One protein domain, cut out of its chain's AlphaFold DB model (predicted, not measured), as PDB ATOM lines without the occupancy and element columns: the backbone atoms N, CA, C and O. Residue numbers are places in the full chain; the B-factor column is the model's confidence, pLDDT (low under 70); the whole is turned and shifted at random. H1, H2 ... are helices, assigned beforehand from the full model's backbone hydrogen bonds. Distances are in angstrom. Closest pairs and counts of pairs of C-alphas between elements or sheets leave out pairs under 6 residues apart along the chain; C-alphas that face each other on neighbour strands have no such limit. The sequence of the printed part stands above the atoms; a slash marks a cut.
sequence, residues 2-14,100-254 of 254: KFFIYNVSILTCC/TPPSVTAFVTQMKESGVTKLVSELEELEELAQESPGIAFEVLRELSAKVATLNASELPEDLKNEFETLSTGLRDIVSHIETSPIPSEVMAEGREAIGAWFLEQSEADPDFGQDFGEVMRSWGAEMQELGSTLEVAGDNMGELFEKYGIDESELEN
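Overview. This is residues 2 to 14 and 100 to 254 of the 254 residues of an uncharacterized protein of Verrucomicrobiaceae bacterium (UniProt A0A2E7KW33). A rod of helices is built along one very long helix, H8, with H5 packed beside it, H4 on H5 and H3 on H4. H6 and H7 lie toward one end of the rod, where H7 and the start of H8 make a narrow V, while H2 and the short H9 lie toward the other end. The small H1 packs on H8 with residues 224 to 228 of H8. The printed part has 168 residues with nine named helices, H1 to H9 in chain order, and no named strand; its class is all helix. It is only just compact, close to loose, with a radius of gyration of the C-alphas of 18.1 A and spans of 61 by 26 by 24 A.

Arrangement. H1, residues 9 to 14, touches H8, residues 209 to 244, opposite ways at a shallow tilt of 19 degrees; their closest C-alphas, those of Thr 12 and Gln 225, are 6.5 A apart. H2, residues 102 to 114, only just touches H9, residues 249 to 252, with 3 pairs of C-alphas within 8 A, the closest being Lys 112 and Leu 252 at 7.1 A. H3, residues 116 to 125, and H4, residues 134 to 148, form a helical hairpin and touch at a shallow tilt of 19 degrees, with the C-alphas of Leu 119 and Leu 144 closest at 6.0 A. H4 and H5, residues 158 to 178, form another, at a tilt of 34.9 degrees, only just shallow; the closest C-alphas, Ser 145 and Leu 171, are 5.8 A apart. H5 touches H8, opposite ways at 20 degrees, a shallow tilt, closest at C-alphas 170 and 231, 5.4 A apart. H6, residues 185 to 190, touches residues 134 to 136 of H4, closest at C-alphas 189 and 135, 4.1 A apart. H7, residues 192 to 205, touches H6 at a steep tilt of 56 degrees, with C-alphas 195 and 187 closest at 5.7 A. H7 and H8 touch only at the corner, and only just, with 3 pairs within 8 A; C-alphas 203 and 209 are closest at 5.4 A. H4 and H8 are apart. Every O i to N i+4 pair is within hydrogen-bond range in H1 to H8; H9 is too short for one.

Along the chain. H1 begins at C-alpha 9, (-95.398, 181.435, -22.436). From first to last C-alpha, H2 measures 18.1 A, H4 21.1 A, H5 30.2 A and H7 20.2 A. H8 measures 51.4 A, from C-alpha 209 at (-111.182, 163.619, -38.007) to C-alpha 244 at (-94.094, 193.662, 0.062).

Size, cuts and confidence. The farthest C-alphas, Pro 102 and Pro 207, are 62.0 A apart. Residues 15 to 99 are not printed, and C-alphas 14 and 100 are 38.1 A apart across the cut. Of the links printed whole, none is long. Mean pLDDT of the printed part is 87.4; residues 2 to 14 and 254 are under 70.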
ATOM      1  N   LYS A   2     -89.566 187.815 -11.943       36.03
ATOM      2  CA  LYS A   2     -90.415 187.333 -13.054       36.03
ATOM      3  C   LYS A   2     -91.037 185.953 -12.796       36.03
ATOM      4  O   LYS A   2     -91.043 185.117 -13.688       36.03
ATOM      5  N   PHE A   3     -91.466 185.729 -11.554       42.53
ATOM      6  CA  PHE A   3     -91.860 184.435 -10.999       42.53
ATOM      7  C   PHE A   3     -93.026 183.814 -11.783       42.53
ATOM      8  O   PHE A   3     -93.152 182.594 -11.824       42.53
ATOM      9  N   PHE A   4     -93.813 184.631 -12.498       37.66
ATOM     10  CA  PHE A   4     -94.875 184.151 -13.381       37.66
ATOM     11  C   PHE A   4     -94.901 184.784 -14.780       37.66
ATOM     12  O   PHE A   4     -95.266 184.074 -15.713       37.66
ATOM     13  N   ILE A   5     -94.378 186.007 -14.968       40.12
ATOM     14  CA  ILE A   5     -94.297 186.716 -16.273       40.12
ATOM     15  C   ILE A   5     -93.703 185.885 -17.436       40.12
ATOM     16  O   ILE A   5     -93.966 186.170 -18.603       40.12
ATOM     17  N   TYR A   6     -92.852 184.886 -17.165       38.09
ATOM     18  CA  TYR A   6     -92.319 184.005 -18.220       38.09
ATOM     19  C   TYR A   6     -92.941 182.603 -18.253       38.09
ATOM     20  O   TYR A   6     -92.872 181.940 -19.285       38.09
ATOM     21  N   ASN A   7     -93.626 182.175 -17.193       43.22
ATOM     22  CA  ASN A   7     -94.039 180.783 -17.013       43.22
ATOM     23  C   ASN A   7     -95.297 180.379 -17.807       43.22
ATOM     24  O   ASN A   7     -95.566 179.192 -17.981       43.22
ATOM     25  N   VAL A   8     -96.060 181.326 -18.364       42.16
ATOM     26  CA  VAL A   8     -97.279 181.016 -19.152       42.16
ATOM     27  C   VAL A   8     -97.078 181.151 -20.665       42.16
ATOM     28  O   VAL A   8     -97.886 180.656 -21.462       42.16
ATOM     29  N   SER A   9     -95.911 181.654 -21.079       39.41
ATOM     30  CA  SER A   9     -95.398 181.435 -22.436       39.41
ATOM     31  C   SER A   9     -95.259 179.930 -22.736       39.41
ATOM     32  O   SER A   9     -95.512 179.500 -23.858       39.41
ATOM     33  N   ILE A  10     -94.996 179.104 -21.714       46.28
ATOM     34  CA  ILE A  10     -94.831 177.640 -21.784       46.28
ATOM     35  C   ILE A  10     -96.097 176.936 -22.297       46.28
ATOM     36  O   ILE A  10     -96.060 176.107 -23.214       46.28
ATOM     37  N   LEU A  11     -97.253 177.293 -21.731       44.72
ATOM     38  CA  LEU A  11     -98.530 176.646 -22.028       44.72
ATOM     39  C   LEU A  11     -99.091 177.086 -23.385       44.72
ATOM     40  O   LEU A  11     -99.660 176.286 -24.127       44.72
ATOM     41  N   THR A  12     -98.846 178.344 -23.756       42.38
ATOM     42  CA  THR A  12     -99.145 178.848 -25.100       42.38
ATOM     43  C   THR A  12     -98.180 178.283 -26.153       42.38
ATOM     44  O   THR A  12     -98.628 177.930 -27.245       42.38
ATOM     45  N   CYS A  13     -96.895 178.078 -25.837       39.62
ATOM     46  CA  CYS A  13     -95.906 177.438 -26.718       39.62
ATOM     47  C   CYS A  13     -96.220 175.968 -27.026       39.62
ATOM     48  O   CYS A  13     -96.010 175.537 -28.162       39.62
ATOM     49  N   CYS A  14     -96.781 175.211 -26.077       43.66
ATOM     50  CA  CYS A  14     -97.264 173.850 -26.340       43.66
ATOM     51  C   CYS A  14     -98.436 173.835 -27.345       43.66
ATOM     52  O   CYS A  14     -98.543 172.928 -28.173       43.66
ATOM     53  N   THR A 100     -91.003 191.203   8.283       88.88
ATOM     54  CA  THR A 100     -91.686 190.048   7.696       88.88
ATOM     55  C   THR A 100     -92.518 189.326   8.757       88.88
ATOM     56  O   THR A 100     -91.980 188.933   9.802       88.88
ATOM     57  N   PRO A 101     -93.834 189.145   8.543       93.88
ATOM     58  CA  PRO A 101     -94.672 188.443   9.501       93.88
ATOM     59  C   PRO A 101     -94.194 186.992   9.691       93.88
ATOM     60  O   PRO A 101     -93.944 186.307   8.697       93.88
ATOM     61  N   PRO A 102     -94.138 186.460  10.931       95.00
ATOM     62  CA  PRO A 102     -93.691 185.086  11.175       95.00
ATOM     63  C   PRO A 102     -94.480 184.022  10.404       95.00
ATOM     64  O   PRO A 102     -93.917 182.992  10.040       95.00
ATOM     65  N   SER A 103     -95.768 184.265  10.137       95.94
ATOM     66  CA  SER A 103     -96.598 183.359   9.340       95.94
ATOM     67  C   SER A 103     -96.178 183.311   7.871       95.94
ATOM     68  O   SER A 103     -96.215 182.238   7.277       95.94
ATOM     69  N   VAL A 104     -95.702 184.426   7.303       95.62
ATOM     70  CA  VAL A 104     -95.167 184.476   5.932       95.62
ATOM     71  C   VAL A 104     -93.849 183.704   5.856       95.62
ATOM     72  O   VAL A 104     -93.700 182.837   5.000       95.62
ATOM     73  N   THR A 105     -92.927 183.909   6.805       94.81
ATOM     74  CA  THR A 105     -91.669 183.137   6.870       94.81
ATOM     75  C   THR A 105     -91.917 181.635   7.052       94.81
ATOM     76  O   THR A 105     -91.267 180.805   6.410       94.81
ATOM     77  N   ALA A 106     -92.867 181.259   7.914       95.88
ATOM     78  CA  ALA A 106     -93.243 179.861   8.119       95.88
ATOM     79  C   ALA A 106     -93.845 179.242   6.849       95.88
ATOM     80  O   ALA A 106     -93.515 178.109   6.506       95.88
ATOM     81  N   PHE A 107     -94.677 179.993   6.128       96.25
ATOM     82  CA  PHE A 107     -95.256 179.557   4.863       96.25
ATOM     83  C   PHE A 107     -94.194 179.362   3.774       96.25
ATOM     84  O   PHE A 107     -94.169 178.318   3.128       96.25
ATOM     85  N   VAL A 108     -93.253 180.298   3.626       94.19
ATOM     86  CA  VAL A 108     -92.108 180.152   2.709       94.19
ATOM     87  C   VAL A 108     -91.286 178.910   3.051       94.19
ATOM     88  O   VAL A 108     -90.987 178.100   2.176       94.19
ATOM     89  N   THR A 109     -91.003 178.690   4.337       95.12
ATOM     90  CA  THR A 109     -90.318 177.473   4.799       95.12
ATOM     91  C   THR A 109     -91.096 176.216   4.397       95.12
ATOM     92  O   THR A 109     -90.511 175.269   3.874       95.12
ATOM     93  N   GLN A 110     -92.421 176.225   4.552       95.56
ATOM     94  CA  GLN A 110     -93.286 175.119   4.143       95.56
ATOM     95  C   GLN A 110     -93.224 174.854   2.628       95.56
ATOM     96  O   GLN A 110     -93.181 173.693   2.208       95.56
ATOM     97  N   MET A 111     -93.191 175.898   1.793       94.50
ATOM     98  CA  MET A 111     -93.033 175.757   0.339       94.50
ATOM     99  C   MET A 111     -91.708 175.073  -0.021       94.50
ATOM    100  O   MET A 111     -91.693 174.160  -0.850       94.50
ATOM    101  N   LYS A 112     -90.609 175.444   0.645       93.62
ATOM    102  CA  LYS A 112     -89.295 174.813   0.434       93.62
ATOM    103  C   LYS A 112     -89.287 173.355   0.882       93.62
ATOM    104  O   LYS A 112     -88.921 172.469   0.116       93.62
ATOM    105  N   GLU A 113     -89.740 173.085   2.107       95.06
ATOM    106  CA  GLU A 113     -89.731 171.738   2.696       95.06
ATOM    107  C   GLU A 113     -90.642 170.753   1.951       95.06
ATOM    108  O   GLU A 113     -90.339 169.560   1.869       95.06
ATOM    109  N   SER A 114     -91.750 171.234   1.383       94.19
ATOM    110  CA  SER A 114     -92.656 170.409   0.573       94.19
ATOM    111  C   SER A 114     -92.119 170.112  -0.833       94.19
ATOM    112  O   SER A 114     -92.592 169.161  -1.468       94.19
ATOM    113  N   GLY A 115     -91.117 170.870  -1.290       94.12
ATOM    114  CA  GLY A 115     -90.521 170.766  -2.621       94.12
ATOM    115  C   GLY A 115     -91.225 171.596  -3.697       94.12
ATOM    116  O   GLY A 115     -90.910 171.425  -4.870       94.12
ATOM    117  N   VAL A 116     -92.152 172.490  -3.327       93.69
ATOM    118  CA  VAL A 116     -92.879 173.351  -4.278       93.69
ATOM    119  C   VAL A 116     -91.912 174.207  -5.089       93.69
ATOM    120  O   VAL A 116     -92.006 174.225  -6.310       93.69
ATOM    121  N   THR A 117     -90.935 174.842  -4.439       90.81
ATOM    122  CA  THR A 117     -89.960 175.705  -5.127       90.81
ATOM    123  C   THR A 117     -89.119 174.933  -6.140       90.81
ATOM    124  O   THR A 117     -88.887 175.410  -7.244       90.81
ATOM    125  N   LYS A 118     -88.741 173.690  -5.814       91.75
ATOM    126  CA  LYS A 118     -88.008 172.812  -6.731       91.75
ATOM    127  C   LYS A 118     -88.839 172.460  -7.969       91.75
ATOM    128  O   LYS A 118     -88.313 172.494  -9.072       91.75
ATOM    129  N   LEU A 119     -90.109 172.102  -7.779       91.88
ATOM    130  CA  LEU A 119     -91.004 171.733  -8.880       91.88
ATOM    131  C   LEU A 119     -91.296 172.924  -9.800       91.88
ATOM    132  O   LEU A 119     -91.427 172.732 -11.001       91.88
ATOM    133  N   VAL A 120     -91.364 174.144  -9.255       89.56
ATOM    134  CA  VAL A 120     -91.474 175.368 -10.065       89.56
ATOM    135  C   VAL A 120     -90.241 175.538 -10.956       89.56
ATOM    136  O   VAL A 120     -90.399 175.673 -12.163       89.56
ATOM    137  N   SER A 121     -89.026 175.431 -10.406       87.38
ATOM    138  CA  SER A 121     -87.799 175.495 -11.220       87.38
ATOM    139  C   SER A 121     -87.716 174.368 -12.255       87.38
ATOM    140  O   SER A 121     -87.271 174.580 -13.376       87.38
ATOM    141  N   GLU A 122     -88.172 173.162 -11.909       89.62
ATOM    142  CA  GLU A 122     -88.216 172.039 -12.849       89.62
ATOM    143  C   GLU A 122     -89.181 172.308 -14.015       89.62
ATOM    144  O   GLU A 122     -88.866 171.975 -15.154       89.62
ATOM    145  N   LEU A 123     -90.325 172.961 -13.776       86.62
ATOM    146  CA  LEU A 123     -91.227 173.380 -14.857       86.62
ATOM    147  C   LEU A 123     -90.598 174.421 -15.784       86.62
ATOM    148  O   LEU A 123     -90.804 174.338 -16.993       86.62
ATOM    149  N   GLU A 124     -89.828 175.360 -15.235       82.88
ATOM    150  CA  GLU A 124     -89.100 176.366 -16.016       82.88
ATOM    151  C   GLU A 124     -88.062 175.711 -16.936       82.88
ATOM    152  O   GLU A 124     -87.995 176.010 -18.127       82.88
ATOM    153  N   GLU A 125     -87.293 174.752 -16.416       86.06
ATOM    154  CA  GLU A 125     -86.319 173.991 -17.208       86.06
ATOM    155  C   GLU A 125     -86.984 173.130 -18.293       86.06
ATOM    156  O   GLU A 125     -86.407 172.892 -19.359       86.06
ATOM    157  N   LEU A 126     -88.209 172.667 -18.039       83.62
ATOM    158  CA  LEU A 126     -88.973 171.852 -18.973       83.62
ATOM    159  C   LEU A 126     -89.637 172.655 -20.096       83.62
ATOM    160  O   LEU A 126     -90.167 172.016 -20.999       83.62
ATOM    161  N   GLU A 127     -89.596 173.994 -20.117       74.25
ATOM    162  CA  GLU A 127     -90.241 174.800 -21.172       74.25
ATOM    163  C   GLU A 127     -89.826 174.357 -22.583       74.25
ATOM    164  O   GLU A 127     -90.672 174.110 -23.448       74.25
ATOM    165  N   GLU A 128     -88.520 174.207 -22.811       74.75
ATOM    166  CA  GLU A 128     -87.995 173.793 -24.113       74.75
ATOM    167  C   GLU A 128     -88.304 172.314 -24.403       74.75
ATOM    168  O   GLU A 128     -88.587 171.944 -25.546       74.75
ATOM    169  N   LEU A 129     -88.308 171.462 -23.371       72.62
ATOM    170  CA  LEU A 129     -88.500 170.015 -23.508       72.62
ATOM    171  C   LEU A 129     -89.977 169.608 -23.614       72.62
ATOM    172  O   LEU A 129     -90.290 168.567 -24.196       72.62
ATOM    173  N   ALA A 130     -90.897 170.427 -23.108       76.00
ATOM    174  CA  ALA A 130     -92.335 170.166 -23.107       76.00
ATOM    175  C   ALA A 130     -92.901 170.029 -24.528       76.00
ATOM    176  O   ALA A 130     -93.900 169.342 -24.733       76.00
ATOM    177  N   GLN A 131     -92.244 170.620 -25.531       72.44
ATOM    178  CA  GLN A 131     -92.632 170.444 -26.932       72.44
ATOM    179  C   GLN A 131     -92.342 169.036 -27.463       72.44
ATOM    180  O   GLN A 131     -93.069 168.525 -28.319       72.44
ATOM    181  N   GLU A 132     -91.267 168.414 -26.986       77.19
ATOM    182  CA  GLU A 132     -90.868 167.070 -27.397       77.19
ATOM    183  C   GLU A 132     -91.545 166.005 -26.530       77.19
ATOM    184  O   GLU A 132     -91.991 164.976 -27.046       77.19
ATOM    185  N   SER A 133     -91.666 166.285 -25.230       80.81
ATOM    186  CA  SER A 133     -92.167 165.372 -24.199       80.81
ATOM    187  C   SER A 133     -93.196 166.060 -23.284       80.81
ATOM    188  O   SER A 133     -92.927 166.265 -22.097       80.81
ATOM    189  N   PRO A 134     -94.395 166.404 -23.798       82.56
ATOM    190  CA  PRO A 134     -95.422 167.117 -23.029       82.56
ATOM    191  C   PRO A 134     -95.879 166.356 -21.777       82.56
ATOM    192  O   PRO A 134     -96.236 166.973 -20.776       82.56
ATOM    193  N   GLY A 135     -95.818 165.018 -21.790       86.50
ATOM    194  CA  GLY A 135     -96.161 164.198 -20.629       86.50
ATOM    195  C   GLY A 135     -95.340 164.511 -19.375       86.50
ATOM    196  O   GLY A 135     -95.913 164.554 -18.290       86.50
ATOM    197  N   ILE A 136     -94.043 164.808 -19.516       87.38
ATOM    198  CA  ILE A 136     -93.165 165.109 -18.372       87.38
ATOM    199  C   ILE A 136     -93.602 166.417 -17.701       87.38
ATOM    200  O   ILE A 136     -93.784 166.460 -16.488       87.38
ATOM    201  N   ALA A 137     -93.864 167.464 -18.488       87.69
ATOM    202  CA  ALA A 137     -94.353 168.739 -17.959       87.69
ATOM    203  C   ALA A 137     -95.696 168.577 -17.222       87.69
ATOM    204  O   ALA A 137     -95.911 169.177 -16.169       87.69
ATOM    205  N   PHE A 138     -96.590 167.718 -17.723       88.88
ATOM    206  CA  PHE A 138     -97.859 167.427 -17.054       88.88
ATOM    207  C   PHE A 138     -97.695 166.642 -15.751       88.88
ATOM    208  O   PHE A 138     -98.457 166.868 -14.811       88.88
ATOM    209  N   GLU A 139     -96.724 165.733 -15.663       91.12
ATOM    210  CA  GLU A 139     -96.405 165.035 -14.415       91.12
ATOM    211  C   GLU A 139     -95.899 166.006 -13.347       91.12
ATOM    212  O   GLU A 139     -96.414 165.995 -12.227       91.12
ATOM    213  N   VAL A 140     -94.984 166.909 -13.711       92.12
ATOM    214  CA  VAL A 140     -94.474 167.931 -12.788       92.12
ATOM    215  C   VAL A 140     -95.587 168.903 -12.374       92.12
ATOM    216  O   VAL A 140     -95.715 169.200 -11.188       92.12
ATOM    217  N   LEU A 141     -96.469 169.328 -13.290       91.75
ATOM    218  CA  LEU A 141     -97.645 170.152 -12.955       91.75
ATOM    219  C   LEU A 141     -98.606 169.443 -11.989       91.75
ATOM    220  O   LEU A 141     -99.103 170.062 -11.044       91.75
ATOM    221  N   ARG A 142     -98.866 168.145 -12.196       93.69
ATOM    222  CA  ARG A 142     -99.683 167.338 -11.276       93.69
ATOM    223  C   ARG A 142     -99.046 167.255  -9.899       93.69
ATOM    224  O   ARG A 142     -99.745 167.420  -8.899       93.69
ATOM    225  N   GLU A 143     -97.741 167.003  -9.839       96.44
ATOM    226  CA  GLU A 143     -97.029 166.947  -8.568       96.44
ATOM    227  C   GLU A 143     -97.052 168.309  -7.871       96.44
ATOM    228  O   GLU A 143     -97.414 168.377  -6.696       96.44
ATOM    229  N   LEU A 144     -96.775 169.397  -8.594       95.75
ATOM    230  CA  LEU A 144     -96.845 170.756  -8.067       95.75
ATOM    231  C   LEU A 144     -98.235 171.045  -7.488       95.75
ATOM    232  O   LEU A 144     -98.338 171.488  -6.347       95.75
ATOM    233  N   SER A 145     -99.300 170.719  -8.226       95.81
ATOM    234  CA  SER A 145    -100.688 170.888  -7.775       95.81
ATOM    235  C   SER A 145    -100.960 170.128  -6.480       95.81
ATOM    236  O   SER A 145    -101.494 170.686  -5.515       95.81
ATOM    237  N   ALA A 146    -100.511 168.873  -6.413       97.50
ATOM    238  CA  ALA A 146    -100.648 168.046  -5.226       97.50
ATOM    239  C   ALA A 146     -99.882 168.623  -4.024       97.50
ATOM    240  O   ALA A 146    -100.414 168.624  -2.917       97.50
ATOM    241  N   LYS A 147     -98.661 169.139  -4.218       96.69
ATOM    242  CA  LYS A 147     -97.858 169.749  -3.145       96.69
ATOM    243  C   LYS A 147     -98.456 171.062  -2.659       96.69
ATOM    244  O   LYS A 147     -98.627 171.230  -1.452       96.69
ATOM    245  N   VAL A 148     -98.838 171.950  -3.576       96.25
ATOM    246  CA  VAL A 148     -99.478 173.235  -3.263       96.25
ATOM    247  C   VAL A 148    -100.752 173.016  -2.444       96.25
ATOM    248  O   VAL A 148    -100.968 173.709  -1.454       96.25
ATOM    249  N   ALA A 149    -101.552 171.993  -2.764       95.56
ATOM    250  CA  ALA A 149    -102.761 171.653  -2.007       95.56
ATOM    251  C   ALA A 149    -102.509 171.229  -0.542       95.56
ATOM    252  O   ALA A 149    -103.450 171.184   0.249       95.56
ATOM    253  N   THR A 150    -101.265 170.909  -0.165       96.44
ATOM    254  CA  THR A 150    -100.898 170.549   1.218       96.44
ATOM    255  C   THR A 150    -100.407 171.725   2.058       96.44
ATOM    256  O   THR A 150    -100.238 171.576   3.273       96.44
ATOM    257  N   LEU A 151    -100.172 172.887   1.443       95.81
ATOM    258  CA  LEU A 151     -99.695 174.068   2.154       95.81
ATOM    259  C   LEU A 151    -100.800 174.661   3.035       95.81
ATOM    260  O   LEU A 151    -101.984 174.631   2.702       95.81
ATOM    261  N   ASN A 152    -100.409 175.212   4.182       94.81
ATOM    262  CA  ASN A 152    -101.327 175.830   5.125       94.81
ATOM    263  C   ASN A 152    -101.253 177.354   5.007       94.81
ATOM    264  O   ASN A 152    -100.365 177.986   5.570       94.81
ATOM    265  N   ALA A 153    -102.244 177.935   4.337       94.56
ATOM    266  CA  ALA A 153    -102.368 179.380   4.157       94.56
ATOM    267  C   ALA A 153    -103.254 180.078   5.209       94.56
ATOM    268  O   ALA A 153    -103.524 181.270   5.100       94.56
ATOM    269  N   SER A 154    -103.749 179.365   6.230       94.75
ATOM    270  CA  SER A 154    -104.759 179.918   7.154       94.75
ATOM    271  C   SER A 154    -104.265 181.083   8.018       94.75
ATOM    272  O   SER A 154    -105.078 181.915   8.418       94.75
ATOM    273  N   GLU A 155    -102.959 181.150   8.279       95.75
ATOM    274  CA  GLU A 155    -102.312 182.198   9.080       95.75
ATOM    275  C   GLU A 155    -101.664 183.302   8.224       95.75
ATOM    276  O   GLU A 155    -101.035 184.218   8.765       95.75
ATOM    277  N   LEU A 156    -101.790 183.222   6.895       96.69
ATOM    278  CA  LEU A 156    -101.265 184.249   6.004       96.69
ATOM    279  C   LEU A 156    -102.060 185.558   6.131       96.69
ATOM    280  O   LEU A 156    -103.258 185.532   6.440       96.69
ATOM    281  N   PRO A 157    -101.415 186.708   5.863       96.69
ATOM    282  CA  PRO A 157    -102.121 187.955   5.593       96.69
ATOM    283  C   PRO A 157    -103.200 187.771   4.517       96.69
ATOM    284  O   PRO A 157    -103.045 186.953   3.613       96.69
ATOM    285  N   GLU A 158    -104.315 188.497   4.635       96.69
ATOM    286  CA  GLU A 158    -105.523 188.252   3.832       96.69
ATOM    287  C   GLU A 158    -105.297 188.401   2.321       96.69
ATOM    288  O   GLU A 158    -105.792 187.587   1.551       96.69
ATOM    289  N   ASP A 159    -104.517 189.394   1.902       95.50
ATOM    290  CA  ASP A 159    -104.120 189.592   0.506       95.50
ATOM    291  C   ASP A 159    -103.313 188.401  -0.028       95.50
ATOM    292  O   ASP A 159    -103.707 187.785  -1.015       95.50
ATOM    293  N   LEU A 160    -102.250 188.006   0.675       94.94
ATOM    294  CA  LEU A 160    -101.401 186.877   0.286       94.94
ATOM    295  C   LEU A 160    -102.170 185.552   0.296       94.94
ATOM    296  O   LEU A 160    -101.989 184.704  -0.576       94.94
ATOM    297  N   LYS A 161    -103.067 185.377   1.267       96.69
ATOM    298  CA  LYS A 161    -103.947 184.213   1.349       96.69
ATOM    299  C   LYS A 161    -104.874 184.126   0.136       96.69
ATOM    300  O   LYS A 161    -105.014 183.044  -0.428       96.69
ATOM    301  N   ASN A 162    -105.503 185.233  -0.254       95.94
ATOM    302  CA  ASN A 162    -106.433 185.257  -1.381       95.94
ATOM    303  C   ASN A 162    -105.721 184.944  -2.705       95.94
ATOM    304  O   ASN A 162    -106.222 184.140  -3.495       95.94
ATOM    305  N   GLU A 163    -104.533 185.515  -2.926       93.81
ATOM    306  CA  GLU A 163    -103.728 185.197  -4.113       93.81
ATOM    307  C   GLU A 163    -103.255 183.738  -4.089       93.81
ATOM    308  O   GLU A 163    -103.334 183.043  -5.102       93.81
ATOM    309  N   PHE A 164    -102.870 183.206  -2.923       94.81
ATOM    310  CA  PHE A 164    -102.532 181.789  -2.783       94.81
ATOM    311  C   PHE A 164    -103.692 180.852  -3.104       94.81
ATOM    312  O   PHE A 164    -103.511 179.859  -3.810       94.81
ATOM    313  N   GLU A 165    -104.887 181.140  -2.597       95.81
ATOM    314  CA  GLU A 165    -106.074 180.333  -2.878       95.81
ATOM    315  C   GLU A 165    -106.454 180.388  -4.366       95.81
ATOM    316  O   GLU A 165    -106.849 179.362  -4.937       95.81
ATOM    317  N   THR A 166    -106.267 181.548  -5.004       93.69
ATOM    318  CA  THR A 166    -106.452 181.737  -6.451       93.69
ATOM    319  C   THR A 166    -105.447 180.904  -7.240       93.69
ATOM    320  O   THR A 166    -105.852 180.112  -8.089       93.69
ATOM    321  N   LEU A 167    -104.157 180.982  -6.902       93.94
ATOM    322  CA  LEU A 167    -103.094 180.192  -7.523       93.94
ATOM    323  C   LEU A 167    -103.321 178.686  -7.342       93.94
ATOM    324  O   LEU A 167    -103.262 177.921  -8.304       93.94
ATOM    325  N   SER A 168    -103.624 178.245  -6.117       94.69
ATOM    326  CA  SER A 168    -103.892 176.837  -5.802       94.69
ATOM    327  C   SER A 168    -105.080 176.294  -6.595       94.69
ATOM    328  O   SER A 168    -105.071 175.140  -7.029       94.69
ATOM    329  N   THR A 169    -106.109 177.119  -6.788       95.94
ATOM    330  CA  THR A 169    -107.282 176.752  -7.582       95.94
ATOM    331  C   THR A 169    -106.965 176.733  -9.069       95.94
ATOM    332  O   THR A 169    -107.208 175.710  -9.697       95.94
ATOM    333  N   GLY A 170    -106.316 177.769  -9.605       94.19
ATOM    334  CA  GLY A 170    -105.916 177.818 -11.012       94.19
ATOM    335  C   GLY A 170    -105.031 176.637 -11.413       94.19
ATOM    336  O   GLY A 170    -105.266 176.001 -12.436       94.19
ATOM    337  N   LEU A 171    -104.072 176.257 -10.566       93.88
ATOM    338  CA  LEU A 171    -103.218 175.096 -10.812       93.88
ATOM    339  C   LEU A 171    -103.999 173.769 -10.800       93.88
ATOM    340  O   LEU A 171    -103.711 172.859 -11.578       93.88
ATOM    341  N   ARG A 172    -105.001 173.637  -9.927       96.25
ATOM    342  CA  ARG A 172    -105.895 172.471  -9.899       96.25
ATOM    343  C   ARG A 172    -106.770 172.407 -11.146       96.25
ATOM    344  O   ARG A 172    -106.937 171.325 -11.704       96.25
ATOM    345  N   ASP A 173    -107.287 173.547 -11.583       96.25
ATOM    346  CA  ASP A 173    -108.145 173.649 -12.759       96.25
ATOM    347  C   ASP A 173    -107.356 173.335 -14.034       96.25
ATOM    348  O   ASP A 173    -107.820 172.556 -14.860       96.25
ATOM    349  N   ILE A 174    -106.113 173.816 -14.142       93.75
ATOM    350  CA  ILE A 174    -105.161 173.444 -15.203       93.75
ATOM    351  C   ILE A 174    -104.945 171.931 -15.250       93.75
ATOM    352  O   ILE A 174    -105.066 171.322 -16.312       93.75
ATOM    353  N   VAL A 175    -104.654 171.303 -14.105       94.44
ATOM    354  CA  VAL A 175    -104.459 169.846 -14.036       94.44
ATOM    355  C   VAL A 175    -105.726 169.100 -14.450       94.44
ATOM    356  O   VAL A 175    -105.651 168.182 -15.265       94.44
ATOM    357  N   SER A 176    -106.889 169.519 -13.948       95.69
ATOM    358  CA  SER A 176    -108.172 168.929 -14.330       95.69
ATOM    359  C   SER A 176    -108.452 169.095 -15.825       95.69
ATOM    360  O   SER A 176    -109.010 168.194 -16.445       95.69
ATOM    361  N   HIS A 177    -108.073 170.226 -16.418       94.56
ATOM    362  CA  HIS A 177    -108.287 170.498 -17.836       94.56
ATOM    363  C   HIS A 177    -107.378 169.650 -18.731       94.56
ATOM    364  O   HIS A 177    -107.832 169.117 -19.745       94.56
ATOM    365  N   ILE A 178    -106.123 169.430 -18.322       91.69
ATOM    366  CA  ILE A 178    -105.190 168.500 -18.988       91.69
ATOM    367  C   ILE A 178    -105.765 167.085 -19.049       91.69
ATOM    368  O   ILE A 178    -105.623 166.403 -20.063       91.69
ATOM    369  N   GLU A 179    -106.448 166.635 -17.999       91.25
ATOM    370  CA  GLU A 179    -107.082 165.310 -17.969       91.25
ATOM    371  C   GLU A 179    -108.252 165.176 -18.956       91.25
ATOM    372  O   GLU A 179    -108.635 164.060 -19.303       91.25
ATOM    373  N   THR A 180    -108.778 166.297 -19.458       94.44
ATOM    374  CA  THR A 180    -109.796 166.337 -20.519       94.44
ATOM    375  C   THR A 180    -109.207 166.552 -21.915       94.44
ATOM    376  O   THR A 180    -109.955 166.785 -22.867       94.44
ATOM    377  N   SER A 181    -107.876 166.463 -22.051       93.81
ATOM    378  CA  SER A 181    -107.183 166.591 -23.333       93.81
ATOM    379  C   SER A 181    -107.809 165.684 -24.403       93.81
ATOM    380  O   SER A 181    -108.040 164.497 -24.151       93.81
ATOM    381  N   PRO A 182    -108.025 166.200 -25.628       92.75
ATOM    382  CA  PRO A 182    -108.454 165.385 -26.763       92.75
ATOM    383  C   PRO A 182    -107.419 164.329 -27.177       92.75
ATOM    384  O   PRO A 182    -107.753 163.390 -27.898       92.75
ATOM    385  N   ILE A 183    -106.162 164.489 -26.749       93.31
ATOM    386  CA  ILE A 183    -105.083 163.525 -26.967       93.31
ATOM    387  C   ILE A 183    -105.000 162.610 -25.738       93.31
ATOM    388  O   ILE A 183    -104.880 163.120 -24.622       93.31
ATOM    389  N   PRO A 184    -105.003 161.276 -25.908       93.19
ATOM    390  CA  PRO A 184    -104.885 160.353 -24.786       93.19
ATOM    391  C   PRO A 184    -103.596 160.559 -23.982       93.19
ATOM    392  O   PRO A 184    -102.525 160.821 -24.535       93.19
ATOM    393  N   SER A 185    -103.685 160.405 -22.662       89.69
ATOM    394  CA  SER A 185    -102.576 160.654 -21.730       89.69
ATOM    395  C   SER A 185    -101.335 159.801 -22.000       89.69
ATOM    396  O   SER A 185    -100.211 160.284 -21.917       89.69
ATOM    397  N   GLU A 186    -101.551 158.550 -22.381       92.38
ATOM    398  CA  GLU A 186    -100.545 157.566 -22.747       92.38
ATOM    399  C   GLU A 186     -99.801 157.968 -24.024       92.38
ATOM    400  O   GLU A 186     -98.582 157.866 -24.082       92.38
ATOM    401  N   VAL A 187    -100.513 158.539 -24.999       93.38
ATOM    402  CA  VAL A 187     -99.920 159.066 -26.233       93.38
ATOM    403  C   VAL A 187     -99.089 160.316 -25.927       93.38
ATOM    404  O   VAL A 187     -97.994 160.478 -26.457       93.38
ATOM    405  N   MET A 188     -99.574 161.191 -25.037       90.31
ATOM    406  CA  MET A 188     -98.822 162.379 -24.607       90.31
ATOM    407  C   MET A 188     -97.554 162.025 -23.817       90.31
ATOM    408  O   MET A 188     -96.542 162.714 -23.954       90.31
ATOM    409  N   ALA A 189     -97.593 160.957 -23.015       88.88
ATOM    410  CA  ALA A 189     -96.447 160.463 -22.255       88.88
ATOM    411  C   ALA A 189     -95.325 159.920 -23.154       88.88
ATOM    412  O   ALA A 189     -94.150 160.089 -22.841       88.88
ATOM    413  N   GLU A 190     -95.676 159.314 -24.289       90.69
ATOM    414  CA  GLU A 190     -94.714 158.822 -25.283       90.69
ATOM    415  C   GLU A 190     -94.131 159.935 -26.179       90.69
ATOM    416  O   GLU A 190     -93.157 159.716 -26.900       90.69
ATOM    417  N   GLY A 191     -94.691 161.144 -26.107       88.19
ATOM    418  CA  GLY A 191     -94.138 162.341 -26.729       88.19
ATOM    419  C   GLY A 191     -94.563 162.572 -28.180       88.19
ATOM    420  O   GLY A 191     -95.494 161.967 -28.715       88.19
ATOM    421  N   ARG A 192     -93.885 163.520 -28.833       88.56
ATOM    422  CA  ARG A 192     -94.304 164.079 -30.131       88.56
ATOM    423  C   ARG A 192     -94.455 163.046 -31.252       88.56
ATOM    424  O   ARG A 192     -95.364 163.174 -32.073       88.56
ATOM    425  N   GLU A 193     -93.571 162.053 -31.322       91.25
ATOM    426  CA  GLU A 193     -93.638 161.019 -32.363       91.25
ATOM    427  C   GLU A 193     -94.889 160.144 -32.212       91.25
ATOM    428  O   GLU A 193     -95.589 159.905 -33.199       91.25
ATOM    429  N   ALA A 194     -95.219 159.742 -30.982       94.25
ATOM    430  CA  ALA A 194     -96.417 158.965 -30.686       94.25
ATOM    431  C   ALA A 194     -97.695 159.763 -30.968       94.25
ATOM    432  O   ALA A 194     -98.614 159.238 -31.594       94.25
ATOM    433  N   ILE A 195     -97.725 161.054 -30.611       92.31
ATOM    434  CA  ILE A 195     -98.831 161.962 -30.965       92.31
ATOM    435  C   ILE A 195     -99.034 162.005 -32.484       92.31
ATOM    436  O   ILE A 195    -100.165 161.914 -32.961       92.31
ATOM    437  N   GLY A 196     -97.949 162.119 -33.254       93.00
ATOM    438  CA  GLY A 196     -98.010 162.135 -34.716       93.00
ATOM    439  C   GLY A 196     -98.533 160.825 -35.309       93.00
ATOM    440  O   GLY A 196     -99.375 160.855 -36.208       93.00
ATOM    441  N   ALA A 197     -98.068 159.683 -34.797       96.62
ATOM    442  CA  ALA A 197     -98.522 158.364 -35.232       96.62
ATOM    443  C   ALA A 197    -100.004 158.130 -34.904       96.62
ATOM    444  O   ALA A 197    -100.768 157.721 -35.777       96.62
ATOM    445  N   TRP A 198    -100.416 158.461 -33.678       96.88
ATOM    446  CA  TRP A 198    -101.808 158.387 -33.241       96.88
ATOM    447  C   TRP A 198    -102.716 159.262 -34.110       96.88
ATOM    448  O   TRP A 198    -103.734 158.784 -34.604       96.88
ATOM    449  N   PHE A 199    -102.328 160.515 -34.367       95.50
ATOM    450  CA  PHE A 199    -103.103 161.421 -35.215       95.50
ATOM    451  C   PHE A 199    -103.279 160.862 -36.634       95.50
ATOM    452  O   PHE A 199    -104.378 160.926 -37.189       95.50
ATOM    453  N   LEU A 200    -102.215 160.298 -37.222       95.69
ATOM    454  CA  LEU A 200    -102.276 159.688 -38.549       95.69
ATOM    455  C   LEU A 200    -103.262 158.514 -38.567       95.69
ATOM    456  O   LEU A 200    -104.134 158.482 -39.432       95.69
ATOM    457  N   GLU A 201    -103.169 157.605 -37.593       97.50
ATOM    458  CA  GLU A 201    -104.076 156.457 -37.466       97.50
ATOM    459  C   GLU A 201    -105.543 156.901 -37.370       97.50
ATOM    460  O   GLU A 201    -106.396 156.373 -38.086       97.50
ATOM    461  N   GLN A 202    -105.841 157.914 -36.548       96.38
ATOM    462  CA  GLN A 202    -107.199 158.456 -36.445       96.38
ATOM    463  C   GLN A 202    -107.675 159.067 -37.774       96.38
ATOM    464  O   GLN A 202    -108.805 158.827 -38.192       96.38
ATOM    465  N   SER A 203    -106.804 159.800 -38.478       95.00
ATOM    466  CA  SER A 203    -107.140 160.428 -39.765       95.00
ATOM    467  C   SER A 203    -107.358 159.435 -40.914       95.00
ATOM    468  O   SER A 203    -108.084 159.728 -41.862       95.00
ATOM    469  N   GLU A 204    -106.739 158.253 -40.851       96.25
ATOM    470  CA  GLU A 204    -106.983 157.173 -41.811       96.25
ATOM    471  C   GLU A 204    -108.307 156.453 -41.528       96.25
ATOM    472  O   GLU A 204    -108.980 156.002 -42.460       96.25
ATOM    473  N   ALA A 205    -108.684 156.346 -40.250       97.00
ATOM    474  CA  ALA A 205    -109.936 155.732 -39.823       97.00
ATOM    475  C   ALA A 205    -111.157 156.626 -40.094       97.00
ATOM    476  O   ALA A 205    -112.233 156.110 -40.409       97.00
ATOM    477  N   ASP A 206    -110.985 157.943 -39.997       96.81
ATOM    478  CA  ASP A 206    -112.038 158.936 -40.182       96.81
ATOM    479  C   ASP A 206    -111.536 160.126 -41.034       96.81
ATOM    480  O   ASP A 206    -110.727 160.931 -40.565       96.81
ATOM    481  N   PRO A 207    -112.022 160.269 -42.287       94.00
ATOM    482  CA  PRO A 207    -111.644 161.367 -43.176       94.00
ATOM    483  C   PRO A 207    -111.944 162.772 -42.639       94.00
ATOM    484  O   PRO A 207    -111.272 163.720 -43.053       94.00
ATOM    485  N   ASP A 208    -112.932 162.913 -41.751       96.50
ATOM    486  CA  ASP A 208    -113.342 164.199 -41.179       96.50
ATOM    487  C   ASP A 208    -112.595 164.507 -39.862       96.50
ATOM    488  O   ASP A 208    -112.554 165.661 -39.423       96.50
ATOM    489  N   PHE A 209    -111.885 163.519 -39.291       95.56
ATOM    490  CA  PHE A 209    -111.182 163.619 -38.007       95.56
ATOM    491  C   PHE A 209    -110.300 164.858 -37.896       95.56
ATOM    492  O   PHE A 209    -110.324 165.544 -36.882       95.56
ATOM    493  N   GLY A 210    -109.511 165.177 -38.927       92.44
ATOM    494  CA  GLY A 210    -108.588 166.312 -38.865       92.44
ATOM    495  C   GLY A 210    -109.297 167.659 -38.683       92.44
ATOM    496  O   GLY A 210    -108.764 168.544 -38.007       92.44
ATOM    497  N   GLN A 211    -110.492 167.817 -39.262       90.56
ATOM    498  CA  GLN A 211    -111.305 169.015 -39.071       90.56
ATOM    499  C   GLN A 211    -111.925 169.019 -37.670       90.56
ATOM    500  O   GLN A 211    -111.732 169.988 -36.935       90.56
ATOM    501  N   ASP A 212    -112.593 167.929 -37.291       94.81
ATOM    502  CA  ASP A 212    -113.302 167.806 -36.013       94.81
ATOM    503  C   ASP A 212    -112.344 167.931 -34.822       94.81
ATOM    504  O   ASP A 212    -112.542 168.745 -33.918       94.81
ATOM    505  N   PHE A 213    -111.229 167.201 -34.861       93.12
ATOM    506  CA  PHE A 213    -110.161 167.298 -33.874       93.12
ATOM    507  C   PHE A 213    -109.585 168.715 -33.810       93.12
ATOM    508  O   PHE A 213    -109.334 169.231 -32.724       93.12
ATOM    509  N   GLY A 214    -109.409 169.379 -34.955       91.75
ATOM    510  CA  GLY A 214    -108.931 170.759 -35.007       91.75
ATOM    511  C   GLY A 214    -109.893 171.769 -34.367       91.75
ATOM    512  O   GLY A 214    -109.446 172.772 -33.810       91.75
ATOM    513  N   GLU A 215    -111.206 171.540 -34.439       92.38
ATOM    514  CA  GLU A 215    -112.216 172.345 -33.741       92.38
ATOM    515  C   GLU A 215    -112.184 172.098 -32.231       92.38
ATOM    516  O   GLU A 215    -112.084 173.057 -31.459       92.38
ATOM    517  N   VAL A 216    -112.166 170.827 -31.817       94.06
ATOM    518  CA  VAL A 216    -112.095 170.426 -30.405       94.06
ATOM    519  C   VAL A 216    -110.815 170.946 -29.745       94.06
ATOM    520  O   VAL A 216    -110.883 171.594 -28.703       94.06
ATOM    521  N   MET A 217    -109.654 170.753 -30.377       92.81
ATOM    522  CA  MET A 217    -108.367 171.241 -29.868       92.81
ATOM    523  C   MET A 217    -108.315 172.760 -29.742       92.81
ATOM    524  O   MET A 217    -107.667 173.273 -28.835       92.81
ATOM    525  N   ARG A 218    -108.988 173.502 -30.629       91.81
ATOM    526  CA  ARG A 218    -109.045 174.966 -30.530       91.81
ATOM    527  C   ARG A 218    -109.869 175.414 -29.328       91.81
ATOM    528  O   ARG A 218    -109.450 176.348 -28.655       91.81
ATOM    529  N   SER A 219    -111.005 174.765 -29.065       93.56
ATOM    530  CA  SER A 219    -111.813 175.052 -27.871       93.56
ATOM    531  C   SER A 219    -111.035 174.712 -26.603       93.56
ATOM    532  O   SER A 219    -110.846 175.570 -25.749       93.56
ATOM    533  N   TRP A 220    -110.495 173.492 -26.539       95.00
ATOM    534  CA  TRP A 220    -109.700 173.028 -25.407       95.00
ATOM    535  C   TRP A 220    -108.481 173.931 -25.156       95.00
ATOM    536  O   TRP A 220    -108.221 174.321 -24.020       95.00
ATOM    537  N   GLY A 221    -107.766 174.325 -26.213       90.44
ATOM    538  CA  GLY A 221    -106.613 175.219 -26.117       90.44
ATOM    539  C   GLY A 221    -106.971 176.644 -25.692       90.44
ATOM    540  O   GLY A 221    -106.192 177.267 -24.980       90.44
ATOM    541  N   ALA A 222    -108.143 177.159 -26.081       91.19
ATOM    542  CA  ALA A 222    -108.615 178.472 -25.642       91.19
ATOM    543  C   ALA A 222    -108.923 178.489 -24.136       91.19
ATOM    544  O   ALA A 222    -108.495 179.405 -23.438       91.19
ATOM    545  N   GLU A 223    -109.592 177.451 -23.631       93.94
ATOM    546  CA  GLU A 223    -109.840 177.275 -22.193       93.94
ATOM    547  C   GLU A 223    -108.517 177.137 -21.423       93.94
ATOM    548  O   GLU A 223    -108.310 177.794 -20.404       93.94
ATOM    549  N   MET A 224    -107.564 176.369 -21.961       92.12
ATOM    550  CA  MET A 224    -106.237 176.220 -21.363       92.12
ATOM    551  C   MET A 224    -105.463 177.545 -21.318       92.12
ATOM    552  O   MET A 224    -104.767 177.828 -20.345       92.12
ATOM    553  N   GLN A 225    -105.598 178.380 -22.350       89.38
ATOM    554  CA  GLN A 225    -104.991 179.707 -22.392       89.38
ATOM    555  C   GLN A 225    -105.593 180.650 -21.340       89.38
ATOM    556  O   GLN A 225    -104.850 181.392 -20.701       89.38
ATOM    557  N   GLU A 226    -106.912 180.627 -21.145       91.75
ATOM    558  CA  GLU A 226    -107.591 181.432 -20.118       91.75
ATOM    559  C   GLU A 226    -107.169 181.014 -18.703       91.75
ATOM    560  O   GLU A 226    -106.816 181.863 -17.877       91.75
ATOM    561  N   LEU A 227    -107.132 179.704 -18.443       91.12
ATOM    562  CA  LEU A 227    -106.645 179.147 -17.181       91.12
ATOM    563  C   LEU A 227    -105.180 179.520 -16.933       91.12
ATOM    564  O   LEU A 227    -104.836 179.975 -15.843       91.12
ATOM    565  N   GLY A 228    -104.334 179.383 -17.958       89.19
ATOM    566  CA  GLY A 228    -102.934 179.792 -17.910       89.19
ATOM    567  C   GLY A 228    -102.784 181.271 -17.564       89.19
ATOM    568  O   GLY A 228    -102.078 181.603 -16.622       89.19
ATOM    569  N   SER A 229    -103.499 182.158 -18.262       88.75
ATOM    570  CA  SER A 229    -103.442 183.603 -18.002       88.75
ATOM    571  C   SER A 229    -103.902 183.962 -16.586       88.75
ATOM    572  O   SER A 229    -103.315 184.835 -15.952       88.75
ATOM    573  N   THR A 230    -104.916 183.271 -16.065       88.38
ATOM    574  CA  THR A 230    -105.373 183.463 -14.682       88.38
ATOM    575  C   THR A 230    -104.292 183.057 -13.680       88.38
ATOM    576  O   THR A 230    -104.044 183.781 -12.716       88.38
ATOM    577  N   LEU A 231    -103.626 181.920 -13.915       90.62
ATOM    578  CA  LEU A 231    -102.522 181.458 -13.075       90.62
ATOM    579  C   LEU A 231    -101.314 182.407 -13.142       90.62
ATOM    580  O   LEU A 231    -100.693 182.650 -12.110       90.62
ATOM    581  N   GLU A 232    -101.015 182.961 -14.322       87.94
ATOM    582  CA  GLU A 232     -99.947 183.950 -14.523       87.94
ATOM    583  C   GLU A 232    -100.147 185.162 -13.614       87.94
ATOM    584  O   GLU A 232     -99.286 185.488 -12.804       87.94
ATOM    585  N   VAL A 233    -101.334 185.770 -13.691       88.88
ATOM    586  CA  VAL A 233    -101.676 186.966 -12.915       88.88
ATOM    587  C   VAL A 233    -101.639 186.680 -11.415       88.88
ATOM    588  O   VAL A 233    -101.057 187.456 -10.664       88.88
ATOM    589  N   ALA A 234    -102.226 185.565 -10.970       88.00
ATOM    590  CA  ALA A 234    -102.235 185.194  -9.552       88.00
ATOM    591  C   ALA A 234    -100.816 185.017  -9.001       88.00
ATOM    592  O   ALA A 234    -100.517 185.353  -7.855       88.00
ATOM    593  N   GLY A 235     -99.929 184.477  -9.823       89.38
ATOM    594  CA  GLY A 235     -98.560 184.293  -9.429       89.38
ATOM    595  C   GLY A 235     -97.714 185.569  -9.478       89.38
ATOM    596  O   GLY A 235     -96.895 185.776  -8.584       89.38
ATOM    597  N   ASP A 236     -97.922 186.452 -10.456       88.75
ATOM    598  CA  ASP A 236     -97.266 187.764 -10.470       88.75
ATOM    599  C   ASP A 236     -97.667 188.575  -9.230       88.75
ATOM    600  O   ASP A 236     -96.801 189.083  -8.517       88.75
ATOM    601  N   ASN A 237     -98.962 188.579  -8.889       90.81
ATOM    602  CA  ASN A 237     -99.464 189.187  -7.656       90.81
ATOM    603  C   ASN A 237     -98.825 188.560  -6.408       90.81
ATOM    604  O   ASN A 237     -98.477 189.267  -5.463       90.81
ATOM    605  N   MET A 238     -98.660 187.232  -6.383       90.94
ATOM    606  CA  MET A 238     -97.969 186.545  -5.290       90.94
ATOM    607  C   MET A 238     -96.522 187.037  -5.146       90.94
ATOM    608  O   MET A 238     -96.072 187.269  -4.025       90.94
ATOM    609  N   GLY A 239     -95.810 187.214  -6.263       90.00
ATOM    610  CA  GLY A 239     -94.456 187.766  -6.286       90.00
ATOM    611  C   GLY A 239     -94.399 189.169  -5.683       90.00
ATOM    612  O   GLY A 239     -93.642 189.402  -4.743       90.00
ATOM    613  N   GLU A 240     -95.272 190.073  -6.139       91.00
ATOM    614  CA  GLU A 240     -95.372 191.439  -5.604       91.00
ATOM    615  C   GLU A 240     -95.702 191.457  -4.100       91.00
ATOM    616  O   GLU A 240     -95.167 192.262  -3.333       91.00
ATOM    617  N   LEU A 241     -96.570 190.549  -3.641       92.50
ATOM    618  CA  LEU A 241     -96.908 190.434  -2.225       92.50
ATOM    619  C   LEU A 241     -95.756 189.858  -1.395       92.50
ATOM    620  O   LEU A 241     -95.549 190.309  -0.269       92.50
ATOM    621  N   PHE A 242     -94.986 188.903  -1.917       92.44
ATOM    622  CA  PHE A 242     -93.781 188.427  -1.236       92.44
ATOM    623  C   PHE A 242     -92.750 189.545  -1.068       92.44
ATOM    624  O   PHE A 242     -92.272 189.740   0.053       92.44
ATOM    625  N   GLU A 243     -92.508 190.346  -2.109       91.38
ATOM    626  CA  GLU A 243     -91.638 191.527  -2.032       91.38
ATOM    627  C   GLU A 243     -92.138 192.525  -0.975       91.38
ATOM    628  O   GLU A 243     -91.375 192.959  -0.109       91.38
ATOM    629  N   LYS A 244     -93.447 192.820  -0.963       92.19
ATOM    630  CA  LYS A 244     -94.094 193.662   0.062       92.19
ATOM    631  C   LYS A 244     -93.872 193.137   1.486       92.19
ATOM    632  O   LYS A 244     -93.777 193.927   2.427       92.19
ATOM    633  N   TYR A 245     -93.818 191.819   1.668       92.56
ATOM    634  CA  TYR A 245     -93.550 191.186   2.961       92.56
ATOM    635  C   TYR A 245     -92.059 190.972   3.250       92.56
ATOM    636  O   TYR A 245     -91.724 190.368   4.271       92.56
ATOM    637  N   GLY A 246     -91.166 191.499   2.411       90.88
ATOM    638  CA  GLY A 246     -89.722 191.412   2.599       90.88
ATOM    639  C   GLY A 246     -89.157 190.012   2.374       90.88
ATOM    640  O   GLY A 246     -88.116 189.708   2.943       90.88
ATOM    641  N   ILE A 247     -89.856 189.170   1.608       89.62
ATOM    642  CA  ILE A 247     -89.334 187.891   1.126       89.62
ATOM    643  C   ILE A 247     -88.617 188.155  -0.192       89.62
ATOM    644  O   ILE A 247     -89.244 188.570  -1.167       89.62
ATOM    645  N   ASP A 248     -87.311 187.910  -0.212       85.31
ATOM    646  CA  ASP A 248     -86.517 188.001  -1.434       85.31
ATOM    647  C   ASP A 248     -86.611 186.710  -2.260       85.31
ATOM    648  O   ASP A 248     -86.798 185.609  -1.737       85.31
ATOM    649  N   GLU A 249     -86.426 186.834  -3.570       74.38
ATOM    650  CA  GLU A 249     -86.387 185.707  -4.504       74.38
ATOM    651  C   GLU A 249     -85.368 184.633  -4.097       74.38
ATOM    652  O   GLU A 249     -85.667 183.440  -4.150       74.38
ATOM    653  N   SER A 250     -84.196 185.037  -3.603       82.31
ATOM    654  CA  SER A 250     -83.164 184.106  -3.134       82.31
ATOM    655  C   SER A 250     -83.605 183.268  -1.928       82.31
ATOM    656  O   SER A 250     -83.055 182.194  -1.674       82.31
ATOM    657  N   GLU A 251     -84.623 183.709  -1.184       80.31
ATOM    658  CA  GLU A 251     -85.216 182.915  -0.108       80.31
ATOM    659  C   GLU A 251     -86.106 181.792  -0.649       80.31
ATOM    660  O   GLU A 251     -86.296 180.784   0.040       80.31
ATOM    661  N   LEU A 252     -86.606 181.925  -1.879       79.00
ATOM    662  CA  LEU A 252     -87.409 180.928  -2.588       79.00
ATOM    663  C   LEU A 252     -86.542 179.952  -3.401       79.00
ATOM    664  O   LEU A 252     -86.970 178.824  -3.649       79.00
ATOM    665  N   GLU A 253     -85.311 180.335  -3.734       74.69
ATOM    666  CA  GLU A 253     -84.315 179.451  -4.342       74.69
ATOM    667  C   GLU A 253     -83.830 178.357  -3.359       74.69
ATOM    668  O   GLU A 253     -83.853 178.512  -2.124       74.69
ATOM    669  N   ASN A 254     -83.423 177.207  -3.911       57.84
ATOM    670  CA  ASN A 254     -82.858 176.071  -3.168       57.84
ATOM    671  C   ASN A 254     -81.330 176.058  -3.204       57.84
ATOM    672  O   ASN A 254     -80.766 176.129  -4.317       57.84
TER     673      ASN A 254